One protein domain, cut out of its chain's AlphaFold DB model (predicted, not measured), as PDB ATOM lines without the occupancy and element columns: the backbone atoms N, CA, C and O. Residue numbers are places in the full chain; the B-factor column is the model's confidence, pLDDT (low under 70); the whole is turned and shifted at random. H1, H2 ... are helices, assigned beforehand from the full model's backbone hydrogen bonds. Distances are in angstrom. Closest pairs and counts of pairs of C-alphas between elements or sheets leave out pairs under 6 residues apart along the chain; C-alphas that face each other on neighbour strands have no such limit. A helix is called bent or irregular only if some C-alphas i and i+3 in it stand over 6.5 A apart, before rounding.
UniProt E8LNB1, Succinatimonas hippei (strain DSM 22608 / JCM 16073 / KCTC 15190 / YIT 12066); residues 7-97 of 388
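This is residues 7 to 97 of the 388 residues of a protein of Succinatimonas hippei (strain DSM 22608 / JCM 16073 / KCTC 15190 / YIT 12066) (UniProt E8LNB1). From residue 7 you first meet the bent helix H1, at one end of an elongated body with H3 as its long middle helix. H2 packs at a slant on residues 59 to 66 of H3, H5 crosses H3 near residues 67 to 70, and little H4 lies past the end of H3. The 91 printed residues hold five named helices, H1 to H5 in order, and no named strand; the class is all helix. The whole is compact, with a radius of gyration of the C-alphas of 13.3 A, and spans 43 by 27 by 23 A.

H1, residues 7 to 28, was assigned as one helix by its hydrogen bonds but is bent: C-alphas 15 and 18 are 9.1 A apart. Its arms H1a, 7 to 15, and H1b, 18 to 28, stand at a steep tilt of 55 degrees. Look next at H3, residues 59 to 74, the hub. H1b only just touches it, with 3 pairs of C-alphas within 8 A, the closest Ser 18 and Pro 59 at 6.9 A. H2, residues 39 to 48, touches H3 at a steep tilt of 39 degrees, the same way; the closest C-alphas, Glu 39 and Pro 59, are 5.9 A apart. H5, residues 86 to 96, only just touches H3, about perpendicular at 87 degrees, with C-alphas Tyr 70 and Ser 86 closest at 7.2 A. H4, residues 77 to 80, is apart from H5. Every O i to N i+4 pair is within hydrogen-bond range in H1b, H2, H3 and H5, and 3 of 5 in H1a; H4 is too short for one.

Find C-alpha 7 at (26.387, 2.761, 47.524), where H1a begins. H3 runs 22.7 A from C-alpha 59 at (40.101, 2.012, 45.364). H1b measures 15.4 A and H5 15.3 A, ending at C-alpha 96, (59.071, -5.053, 35.095).

The C-alphas farthest apart, Tyr 15 and Lys 78, are 43.3 A apart. The printed part has no cut and no long link. Confidence is under 70 at residues 7 to 16, 50, 52 to 56, 78 to 79 and 95 to 97.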
ATOM      1  N   GLU A   7      26.616   2.500  46.096       51.00
ATOM      2  CA  GLU A   7      26.387   2.761  47.524       51.00
ATOM      3  C   GLU A   7      26.540   1.501  48.403       51.00
ATOM      4  O   GLU A   7      27.010   1.588  49.539       51.00
ATOM      5  N   ASP A   8      26.255   0.314  47.864       58.66
ATOM      6  CA  ASP A   8      26.394  -0.962  48.570       58.66
ATOM      7  C   ASP A   8      27.865  -1.398  48.658       58.66
ATOM      8  O   ASP A   8      28.312  -1.868  49.701       58.66
ATOM      9  N   ILE A   9      28.661  -1.193  47.598       59.22
ATOM     10  CA  ILE A   9      30.091  -1.570  47.551       59.22
ATOM     11  C   ILE A   9      30.898  -0.788  48.600       59.22
ATOM     12  O   ILE A   9      31.771  -1.349  49.269       59.22
ATOM     13  N   ALA A  10      30.573   0.495  48.791       55.09
ATOM     14  CA  ALA A  10      31.163   1.322  49.838       55.09
ATOM     15  C   ALA A  10      30.807   0.800  51.245       55.09
ATOM     16  O   ALA A  10      31.697   0.669  52.086       55.09
ATOM     17  N   ASN A  11      29.552   0.402  51.482       55.47
ATOM     18  CA  ASN A  11      29.121  -0.193  52.752       55.47
ATOM     19  C   ASN A  11      29.734  -1.586  53.010       55.47
ATOM     20  O   ASN A  11      30.139  -1.873  54.136       55.47
ATOM     21  N   PHE A  12      29.883  -2.434  51.986       58.34
ATOM     22  CA  PHE A  12      30.527  -3.754  52.093       58.34
ATOM     23  C   PHE A  12      32.038  -3.663  52.364       58.34
ATOM     24  O   PHE A  12      32.589  -4.491  53.097       58.34
ATOM     25  N   SER A  13      32.713  -2.637  51.829       55.66
ATOM     26  CA  SER A  13      34.151  -2.406  52.047       55.66
ATOM     27  C   SER A  13      34.522  -2.179  53.513       55.66
ATOM     28  O   SER A  13      35.622  -2.548  53.931       55.66
ATOM     29  N   ARG A  14      33.566  -1.689  54.315       59.53
ATOM     30  CA  ARG A  14      33.698  -1.514  55.766       59.53
ATOM     31  C   ARG A  14      33.861  -2.842  56.516       59.53
ATOM     32  O   ARG A  14      34.489  -2.852  57.569       59.53
ATOM     33  N   TYR A  15      33.341  -3.945  55.974       59.59
ATOM     34  CA  TYR A  15      33.369  -5.265  56.616       59.59
ATOM     35  C   TYR A  15      34.473  -6.188  56.075       59.59
ATOM     36  O   TYR A  15      35.041  -6.956  56.846       59.59
ATOM     37  N   PHE A  16      34.817  -6.107  54.782       62.16
ATOM     38  CA  PHE A  16      35.707  -7.088  54.127       62.16
ATOM     39  C   PHE A  16      37.058  -6.547  53.630       62.16
ATOM     40  O   PHE A  16      37.835  -7.301  53.047       62.16
ATOM     41  N   ARG A  17      37.385  -5.278  53.913       76.12
ATOM     42  CA  ARG A  17      38.544  -4.539  53.367       76.12
ATOM     43  C   ARG A  17      38.519  -4.442  51.831       76.12
ATOM     44  O   ARG A  17      38.060  -5.328  51.112       76.12
ATOM     45  N   SER A  18      39.076  -3.359  51.296       76.31
ATOM     46  CA  SER A  18      39.087  -3.084  49.850       76.31
ATOM     47  C   SER A  18      39.762  -4.189  49.025       76.31
ATOM     48  O   SER A  18      39.341  -4.458  47.904       76.31
ATOM     49  N   HIS A  19      40.761  -4.873  49.596       78.94
ATOM     50  CA  HIS A  19      41.538  -5.894  48.893       78.94
ATOM     51  C   HIS A  19      40.717  -7.114  48.460       78.94
ATOM     52  O   HIS A  19      40.804  -7.564  47.315       78.94
ATOM     53  N   PHE A  20      39.892  -7.635  49.370       79.50
ATOM     54  CA  PHE A  20      39.048  -8.791  49.091       79.50
ATOM     55  C   PHE A  20      38.006  -8.459  48.020       79.50
ATOM     56  O   PHE A  20      37.812  -9.221  47.076       79.50
ATOM     57  N   ILE A  21      37.390  -7.280  48.120       80.88
ATOM     58  CA  ILE A  21      36.362  -6.841  47.176       80.88
ATOM     59  C   ILE A  21      36.957  -6.596  45.788       80.88
ATOM     60  O   ILE A  21      36.373  -7.037  44.805       80.88
ATOM     61  N   LEU A  22      38.128  -5.959  45.685       83.38
ATOM     62  CA  LEU A  22      38.804  -5.777  44.397       83.38
ATOM     63  C   LEU A  22      39.131  -7.118  43.733       83.38
ATOM     64  O   LEU A  22      38.908  -7.260  42.535       83.38
ATOM     65  N   LYS A  23      39.582  -8.112  44.509       82.81
ATOM     66  CA  LYS A  23      39.841  -9.468  44.002       82.81
ATOM     67  C   LYS A  23      38.572 -10.136  43.464       82.81
ATOM     68  O   LYS A  23      38.608 -10.745  42.403       82.81
ATOM     69  N   VAL A  24      37.450 -10.019  44.175       82.44
ATOM     70  CA  VAL A  24      36.159 -10.552  43.708       82.44
ATOM     71  C   VAL A  24      35.710  -9.823  42.438       82.44
ATOM     72  O   VAL A  24      35.336 -10.462  41.462       82.44
ATOM     73  N   LEU A  25      35.793  -8.493  42.406       81.81
ATOM     74  CA  LEU A  25      35.365  -7.702  41.253       81.81
ATOM     75  C   LEU A  25      36.210  -7.973  40.004       81.81
ATOM     76  O   LEU A  25      35.634  -8.124  38.933       81.81
ATOM     77  N   SER A  26      37.535  -8.104  40.120       82.62
ATOM     78  CA  SER A  26      38.392  -8.429  38.970       82.62
ATOM     79  C   SER A  26      38.144  -9.836  38.416       82.62
ATOM     80  O   SER A  26      38.317 -10.061  37.223       82.62
ATOM     81  N   LEU A  27      37.726 -10.783  39.264       82.12
ATOM     82  CA  LEU A  27      37.413 -12.155  38.848       82.12
ATOM     83  C   LEU A  27      36.033 -12.267  38.187       82.12
ATOM     84  O   LEU A  27      35.893 -12.947  37.178       82.12
ATOM     85  N   TYR A  28      35.013 -11.612  38.749       81.06
ATOM     86  CA  TYR A  28      33.631 -11.712  38.257       81.06
ATOM     87  C   TYR A  28      33.273 -10.656  37.203       81.06
ATOM     88  O   TYR A  28      32.266 -10.801  36.511       81.06
ATOM     89  N   GLN A  29      34.052  -9.578  37.096       83.56
ATOM     90  CA  GLN A  29      33.885  -8.519  36.099       83.56
ATOM     91  C   GLN A  29      35.243  -8.134  35.472       83.56
ATOM     92  O   GLN A  29      35.661  -6.974  35.581       83.56
ATOM     93  N   PRO A  30      35.927  -9.083  34.799       80.75
ATOM     94  CA  PRO A  30      37.243  -8.846  34.194       80.75
ATOM     95  C   PRO A  30      37.208  -7.779  33.088       80.75
ATOM     96  O   PRO A  30      38.207  -7.102  32.863       80.75
ATOM     97  N   ASP A  31      36.038  -7.549  32.478       81.31
ATOM     98  CA  ASP A  31      35.820  -6.527  31.443       81.31
ATOM     99  C   ASP A  31      35.564  -5.116  31.999       81.31
ATOM    100  O   ASP A  31      35.156  -4.197  31.279       81.31
ATOM    101  N   LYS A  32      35.703  -4.935  33.317       82.19
ATOM    102  CA  LYS A  32      35.445  -3.657  34.005       82.19
ATOM    103  C   LYS A  32      36.479  -3.312  35.068       82.19
ATOM    104  O   LYS A  32      36.588  -2.138  35.421       82.19
ATOM    105  N   PHE A  33      37.188  -4.302  35.601       87.50
ATOM    106  CA  PHE A  33      38.159  -4.119  36.670       87.50
ATOM    107  C   PHE A  33      39.495  -4.749  36.292       87.50
ATOM    108  O   PHE A  33      39.566  -5.904  35.883       87.50
ATOM    109  N   PHE A  34      40.564  -3.980  36.482       91.06
ATOM    110  CA  PHE A  34      41.928  -4.420  36.240       91.06
ATOM    111  C   PHE A  34      42.350  -5.436  37.319       91.06
ATOM    112  O   PHE A  34      41.986  -5.241  38.487       91.06
ATOM    113  N   PRO A  35      43.118  -6.495  36.994       90.00
ATOM    114  CA  PRO A  35      43.436  -7.582  37.926       90.00
ATOM    115  C   PRO A  35      44.525  -7.207  38.951       90.00
ATOM    116  O   PRO A  35      45.537  -7.885  39.111       90.00
ATOM    117  N   ILE A  36      44.298  -6.116  39.689       88.06
ATOM    118  CA  ILE A  36      45.070  -5.674  40.851       88.06
ATOM    119  C   ILE A  36      44.123  -5.553  42.037       88.06
ATOM    120  O   ILE A  36      43.226  -4.710  42.069       88.06
ATOM    121  N   SER A  37      44.363  -6.384  43.045       84.75
ATOM    122  CA  SER A  37      43.547  -6.441  44.254       84.75
ATOM    123  C   SER A  37      44.077  -5.568  45.388       84.75
ATOM    124  O   SER A  37      43.363  -5.324  46.347       84.75
ATOM    125  N   SER A  38      45.322  -5.096  45.343       85.19
ATOM    126  CA  SER A  38      45.923  -4.293  46.418       85.19
ATOM    127  C   SER A  38      45.812  -2.801  46.110       85.19
ATOM    128  O   SER A  38      46.241  -2.357  45.049       85.19
ATOM    129  N   GLU A  39      45.250  -2.022  47.038       83.75
ATOM    130  CA  GLU A  39      45.161  -0.563  46.896       83.75
ATOM    131  C   GLU A  39      46.547   0.108  46.813       83.75
ATOM    132  O   GLU A  39      46.746   0.877  45.877       83.75
ATOM    133  N   PRO A  40      47.538  -0.224  47.667       82.38
ATOM    134  CA  PRO A  40      48.903   0.278  47.500       82.38
ATOM    135  C   PRO A  40      49.514  -0.025  46.124       82.38
ATOM    136  O   PRO A  40      50.127   0.841  45.509       82.38
ATOM    137  N   HIS A  41      49.297  -1.232  45.591       87.06
ATOM    138  CA  HIS A  41      49.817  -1.609  44.269       87.06
ATOM    139  C   HIS A  41      49.126  -0.828  43.150       87.06
ATOM    140  O   HIS A  41      49.745  -0.456  42.157       87.06
ATOM    141  N   LEU A  42      47.832  -0.576  43.311       85.88
ATOM    142  CA  LEU A  42      47.051   0.219  42.382       85.88
ATOM    143  C   LEU A  42      47.507   1.681  42.382       85.88
ATOM    144  O   LEU A  42      47.651   2.272  41.317       85.88
ATOM    145  N   ASP A  43      47.797   2.236  43.559       81.19
ATOM    146  CA  ASP A  43      48.407   3.557  43.691       81.19
ATOM    147  C   ASP A  43      49.792   3.598  43.048       81.19
ATOM    148  O   ASP A  43      50.140   4.591  42.406       81.19
ATOM    149  N   ASN A  44      50.554   2.510  43.137       79.75
ATOM    150  CA  ASN A  44      51.806   2.386  42.411       79.75
ATOM    151  C   ASN A  44      51.554   2.406  40.892       79.75
ATOM    152  O   ASN A  44      52.047   3.295  40.213       79.75
ATOM    153  N   VAL A  45      50.689   1.567  40.329       82.31
ATOM    154  CA  VAL A  45      50.394   1.608  38.879       82.31
ATOM    155  C   VAL A  45      49.881   2.979  38.404       82.31
ATOM    156  O   VAL A  45      50.294   3.468  37.353       82.31
ATOM    157  N   ILE A  46      49.046   3.654  39.197       80.62
ATOM    158  CA  ILE A  46      48.571   5.018  38.910       80.62
ATOM    159  C   ILE A  46      49.732   6.008  38.830       80.62
ATOM    160  O   ILE A  46      49.773   6.841  37.926       80.62
ATOM    161  N   ASN A  47      50.680   5.933  39.761       73.69
ATOM    162  CA  ASN A  47      51.859   6.791  39.739       73.69
ATOM    163  C   ASN A  47      52.810   6.424  38.589       73.69
ATOM    164  O   ASN A  47      53.392   7.330  37.995       73.69
ATOM    165  N   LEU A  48      52.934   5.138  38.238       74.12
ATOM    166  CA  LEU A  48      53.788   4.657  37.150       74.12
ATOM    167  C   LEU A  48      53.390   5.291  35.815       74.12
ATOM    168  O   LEU A  48      54.234   5.831  35.106       74.12
ATOM    169  N   PHE A  49      52.094   5.289  35.516       76.75
ATOM    170  CA  PHE A  49      51.544   5.880  34.295       76.75
ATOM    171  C   PHE A  49      51.198   7.368  34.442       76.75
ATOM    172  O   PHE A  49      50.505   7.938  33.604       76.75
ATOM    173  N   ASN A  50      51.673   8.009  35.517       69.69
ATOM    174  CA  ASN A  50      51.442   9.418  35.826       69.69
ATOM    175  C   ASN A  50      49.957   9.833  35.767       69.69
ATOM    176  O   ASN A  50      49.619  10.963  35.414       69.69
ATOM    177  N   LEU A  51      49.052   8.942  36.179       76.38
ATOM    178  CA  LEU A  51      47.603   9.154  36.229       76.38
ATOM    179  C   LEU A  51      47.210  10.010  37.458       76.38
ATOM    180  O   LEU A  51      46.250   9.719  38.174       76.38
ATOM    181  N   GLN A  52      47.982  11.067  37.747       58.75
ATOM    182  CA  GLN A  52      47.953  11.804  39.021       58.75
ATOM    183  C   GLN A  52      46.667  12.590  39.281       58.75
ATOM    184  O   GLN A  52      46.364  12.886  40.436       58.75
ATOM    185  N   GLN A  53      45.866  12.846  38.245       60.31
ATOM    186  CA  GLN A  53      44.554  13.514  38.298       60.31
ATOM    187  C   GLN A  53      43.480  12.783  39.143       60.31
ATOM    188  O   GLN A  53      42.308  13.153  39.150       60.31
ATOM    189  N   ILE A  54      43.861  11.704  39.833       62.69
ATOM    190  CA  ILE A  54      42.975  10.730  40.481       62.69
ATOM    191  C   ILE A  54      43.427  10.432  41.927       62.69
ATOM    192  O   ILE A  54      42.760   9.684  42.648       62.69
ATOM    193  N   LYS A  55      44.539  11.028  42.388       55.25
ATOM    194  CA  LYS A  55      45.022  10.890  43.773       55.25
ATOM    195  C   LYS A  55      43.915  11.333  44.746       55.25
ATOM    196  O   LYS A  55      43.513  12.489  44.742       55.25
ATOM    197  N   GLY A  56      43.384  10.391  45.535       61.44
ATOM    198  CA  GLY A  56      42.302  10.620  46.510       61.44
ATOM    199  C   GLY A  56      40.945   9.972  46.191       61.44
ATOM    200  O   GLY A  56      40.051  10.003  47.035       61.44
ATOM    201  N   LYS A  57      40.757   9.347  45.017       74.75
ATOM    202  CA  LYS A  57      39.538   8.553  44.747       74.75
ATOM    203  C   LYS A  57      39.547   7.228  45.514       74.75
ATOM    204  O   LYS A  57      40.599   6.716  45.878       74.75
ATOM    205  N   ASN A  58      38.370   6.638  45.719       82.25
ATOM    206  CA  ASN A  58      38.276   5.312  46.329       82.25
ATOM    207  C   ASN A  58      38.961   4.220  45.459       82.25
ATOM    208  O   ASN A  58      39.128   4.410  44.245       82.25
ATOM    209  N   PRO A  59      39.319   3.060  46.041       81.62
ATOM    210  CA  PRO A  59      40.101   2.012  45.364       81.62
ATOM    211  C   PRO A  59      39.422   1.442  44.118       81.62
ATOM    212  O   PRO A  59      40.072   1.091  43.139       81.62
ATOM    213  N   PHE A  60      38.093   1.383  44.127       85.88
ATOM    214  CA  PHE A  60      37.303   0.835  43.026       85.88
ATOM    215  C   PHE A  60      37.325   1.752  41.803       85.88
ATOM    216  O   PHE A  60      37.483   1.290  40.676       85.88
ATOM    217  N   ASN A  61      37.215   3.063  42.024       83.62
ATOM    218  CA  ASN A  61      37.307   4.059  40.963       83.62
ATOM    219  C   ASN A  61      38.737   4.162  40.424       83.62
ATOM    220  O   ASN A  61      38.913   4.242  39.212       83.62
ATOM    221  N   LYS A  62      39.747   4.102  41.303       85.69
ATOM    222  CA  LYS A  62      41.161   3.979  40.915       85.69
ATOM    223  C   LYS A  62      41.362   2.783  39.963       85.69
ATOM    224  O   LYS A  62      41.961   2.936  38.904       85.69
ATOM    225  N   ASN A  63      40.788   1.624  40.294       89.94
ATOM    226  CA  ASN A  63      40.964   0.381  39.537       89.94
ATOM    227  C   ASN A  63      40.298   0.437  38.158       89.94
ATOM    228  O   ASN A  63      40.933   0.097  37.163       89.94
ATOM    229  N   LYS A  64      39.066   0.954  38.082       87.56
ATOM    230  CA  LYS A  64      38.386   1.180  36.799       87.56
ATOM    231  C   LYS A  64      39.187   2.086  35.873       87.56
ATOM    232  O   LYS A  64      39.231   1.839  34.679       87.56
ATOM    233  N   ILE A  65      39.830   3.122  36.405       84.69
ATOM    234  CA  ILE A  65      40.590   4.043  35.557       84.69
ATOM    235  C   ILE A  65      41.879   3.392  35.047       84.69
ATOM    236  O   ILE A  65      42.205   3.553  33.877       84.69
ATOM    237  N   VAL A  66      42.566   2.598  35.872       86.62
ATOM    238  CA  VAL A  66      43.693   1.773  35.399       86.62
ATOM    239  C   VAL A  66      43.239   0.786  34.318       86.62
ATOM    240  O   VAL A  66      43.953   0.570  33.344       86.62
ATOM    241  N   TYR A  67      42.033   0.233  34.446       89.31
ATOM    242  CA  TYR A  67      41.462  -0.654  33.439       89.31
ATOM    243  C   TYR A  67      41.145   0.060  32.113       89.31
ATOM    244  O   TYR A  67      41.482  -0.448  31.048       89.31
ATOM    245  N   GLU A  68      40.539   1.250  32.160       87.19
ATOM    246  CA  GLU A  68      40.299   2.062  30.956       87.19
ATOM    247  C   GLU A  68      41.609   2.500  30.293       87.19
ATOM    248  O   GLU A  68      41.711   2.465  29.069       87.19
ATOM    249  N   PHE A  69      42.627   2.847  31.087       87.06
ATOM    250  CA  PHE A  69      43.968   3.118  30.574       87.06
ATOM    251  C   PHE A  69      44.523   1.904  29.813       87.06
ATOM    252  O   PHE A  69      44.914   2.048  28.661       87.06
ATOM    253  N   TYR A  70      44.463   0.703  30.403       88.44
ATOM    254  CA  TYR A  70      44.862  -0.534  29.723       88.44
ATOM    255  C   TYR A  70      44.144  -0.707  28.374       88.44
ATOM    256  O   TYR A  70      44.814  -0.922  27.368       88.44
ATOM    257  N   LYS A  71      42.810  -0.547  28.319       87.25
ATOM    258  CA  LYS A  71      42.049  -0.659  27.059       87.25
ATOM    259  C   LYS A  71      42.514   0.328  25.999       87.25
ATOM    260  O   LYS A  71      42.582  -0.031  24.827       87.25
ATOM    261  N   GLN A  72      42.776   1.572  26.396       84.81
ATOM    262  CA  GLN A  72      43.279   2.592  25.480       84.81
ATOM    263  C   GLN A  72      44.636   2.169  24.919       84.81
ATOM    264  O   GLN A  72      44.798   2.158  23.704       84.81
ATOM    265  N   THR A  73      45.552   1.717  25.780       80.06
ATOM    266  CA  THR A  73      46.889   1.255  25.386       80.06
ATOM    267  C   THR A  73      46.841   0.053  24.439       80.06
ATOM    268  O   THR A  73      47.492   0.074  23.401       80.06
ATOM    269  N   ILE A  74      46.044  -0.982  24.728       79.88
ATOM    270  CA  ILE A  74      45.958  -2.163  23.844       79.88
ATOM    271  C   ILE A  74      45.203  -1.904  22.535       79.88
ATOM    272  O   ILE A  74      45.303  -2.692  21.599       79.88
ATOM    273  N   SER A  75      44.452  -0.804  22.452       78.81
ATOM    274  CA  SER A  75      43.765  -0.408  21.220       78.81
ATOM    275  C   SER A  75      44.690   0.304  20.226       78.81
ATOM    276  O   SER A  75      44.296   0.489  19.073       78.81
ATOM    277  N   GLU A  76      45.903   0.691  20.634       78.25
ATOM    278  CA  GLU A  76      46.900   1.302  19.749       78.25
ATOM    279  C   GLU A  76      47.401   0.297  18.703       78.25
ATOM    280  O   GLU A  76      47.758  -0.831  19.040       78.25
ATOM    281  N   GLU A  77      47.484   0.698  17.428       70.75
ATOM    282  CA  GLU A  77      47.772  -0.215  16.302       70.75
ATOM    283  C   GLU A  77      49.058  -1.038  16.466       70.75
ATOM    284  O   GLU A  77      49.118  -2.186  16.026       70.75
ATOM    285  N   LYS A  78      50.074  -0.475  17.132       62.88
ATOM    286  CA  LYS A  78      51.350  -1.156  17.397       62.88
ATOM    287  C   LYS A  78      51.236  -2.265  18.449       62.88
ATOM    288  O   LYS A  78      51.982  -3.231  18.380       62.88
ATOM    289  N   ILE A  79      50.325  -2.122  19.411       65.25
ATOM    290  CA  ILE A  79      50.173  -3.024  20.566       65.25
ATOM    291  C   ILE A  79      49.026  -4.009  20.336       65.25
ATOM    292  O   ILE A  79      49.094  -5.149  20.782       65.25
ATOM    293  N   LYS A  80      48.009  -3.614  19.565       73.12
ATOM    294  CA  LYS A  80      46.839  -4.434  19.235       73.12
ATOM    295  C   LYS A  80      47.199  -5.789  18.614       73.12
ATOM    296  O   LYS A  80      46.476  -6.755  18.816       73.12
ATOM    297  N   LYS A  81      48.326  -5.869  17.894       73.25
ATOM    298  CA  LYS A  81      48.846  -7.116  17.299       73.25
ATOM    299  C   LYS A  81      49.300  -8.158  18.332       73.25
ATOM    300  O   LYS A  81      49.421  -9.321  17.978       73.25
ATOM    301  N   LEU A  82      49.558  -7.749  19.576       70.50
ATOM    302  CA  LEU A  82      50.080  -8.613  20.640       70.50
ATOM    303  C   LEU A  82      48.985  -9.377  21.406       70.50
ATOM    304  O   LEU A  82      49.331 -10.205  22.238       70.50
ATOM    305  N   ASP A  83      47.700  -9.068  21.171       79.06
ATOM    306  CA  ASP A  83      46.524  -9.684  21.824       79.06
ATOM    307  C   ASP A  83      46.649  -9.854  23.356       79.06
ATOM    308  O   ASP A  83      46.228 -10.840  23.953       79.06
ATOM    309  N   LEU A  84      47.270  -8.866  24.011       81.44
ATOM    310  CA  LEU A  84      47.576  -8.896  25.441       81.44
ATOM    311  C   LEU A  84      46.308  -8.779  26.292       81.44
ATOM    312  O   LEU A  84      45.676  -7.717  26.344       81.44
ATOM    313  N   SER A  85      45.994  -9.821  27.062       87.38
ATOM    314  CA  SER A  85      44.925  -9.782  28.061       87.38
ATOM    315  C   SER A  85      45.273  -8.871  29.248       87.38
ATOM    316  O   SER A  85      46.435  -8.559  29.527       87.38
ATOM    317  N   SER A  86      44.260  -8.454  30.015       86.62
ATOM    318  CA  SER A  86      44.467  -7.602  31.197       86.62
ATOM    319  C   SER A  86      45.293  -8.303  32.281       86.62
ATOM    320  O   SER A  86      46.003  -7.643  33.042       86.62
ATOM    321  N   TYR A  87      45.236  -9.637  32.333       85.75
ATOM    322  CA  TYR A  87      46.031 -10.467  33.235       85.75
ATOM    323  C   TYR A  87      47.495 -10.538  32.805       85.75
ATOM    324  O   TYR A  87      48.367 -10.368  33.655       85.75
ATOM    325  N   GLU A  88      47.777 -10.724  31.516       82.56
ATOM    326  CA  GLU A  88      49.149 -10.729  30.991       82.56
ATOM    327  C   GLU A  88      49.788  -9.350  31.109       82.56
ATOM    328  O   GLU A  88      50.899  -9.226  31.620       82.56
ATOM    329  N   PHE A  89      49.052  -8.291  30.756       85.19
ATOM    330  CA  PHE A  89      49.505  -6.918  30.949       85.19
ATOM    331  C   PHE A  89      49.820  -6.642  32.425       85.19
ATOM    332  O   PHE A  89      50.879  -6.109  32.748       85.19
ATOM    333  N   CYS A  90      48.957  -7.077  33.348       86.06
ATOM    334  CA  CYS A  90      49.230  -6.998  34.784       86.06
ATOM    335  C   CYS A  90      50.478  -7.805  35.184       86.06
ATOM    336  O   CYS A  90      51.310  -7.304  35.940       86.06
ATOM    337  N   GLY A  91      50.658  -9.010  34.639       79.06
ATOM    338  CA  GLY A  91      51.866  -9.820  34.813       79.06
ATOM    339  C   GLY A  91      53.132  -9.067  34.405       79.06
ATOM    340  O   GLY A  91      54.081  -9.002  35.187       79.06
ATOM    341  N   HIS A  92      53.119  -8.399  33.247       77.81
ATOM    342  CA  HIS A  92      54.219  -7.543  32.800       77.81
ATOM    343  C   HIS A  92      54.466  -6.354  33.734       77.81
ATOM    344  O   HIS A  92      55.625  -5.999  33.953       77.81
ATOM    345  N   LEU A  93      53.424  -5.757  34.324       79.75
ATOM    346  CA  LEU A  93      53.601  -4.674  35.297       79.75
ATOM    347  C   LEU A  93      54.351  -5.149  36.547       79.75
ATOM    348  O   LEU A  93      55.287  -4.488  36.987       79.75
ATOM    349  N   TYR A  94      53.976  -6.300  37.106       75.81
ATOM    350  CA  TYR A  94      54.680  -6.858  38.267       75.81
ATOM    351  C   TYR A  94      56.059  -7.426  37.927       75.81
ATOM    352  O   TYR A  94      56.916  -7.465  38.806       75.81
ATOM    353  N   GLY A  95      56.268  -7.882  36.689       65.06
ATOM    354  CA  GLY A  95      57.554  -8.401  36.227       65.06
ATOM    355  C   GLY A  95      58.594  -7.310  35.965       65.06
ATOM    356  O   GLY A  95      59.776  -7.544  36.184       65.06
ATOM    357  N   ASN A  96      58.162  -6.118  35.534       64.12
ATOM    358  CA  ASN A  96      59.071  -5.053  35.095       64.12
ATOM    359  C   ASN A  96      59.159  -3.852  36.053       64.12
ATOM    360  O   ASN A  96      60.107  -3.070  35.971       64.12
ATOM    361  N   PHE A  97      58.205  -3.677  36.973       67.31
ATOM    362  CA  PHE A  97      58.153  -2.520  37.875       67.31
ATOM    363  C   PHE A  97      57.994  -2.958  39.337       67.31
ATOM    364  O   PHE A  97      57.320  -3.951  39.624       67.31
TER     365      PHE A  97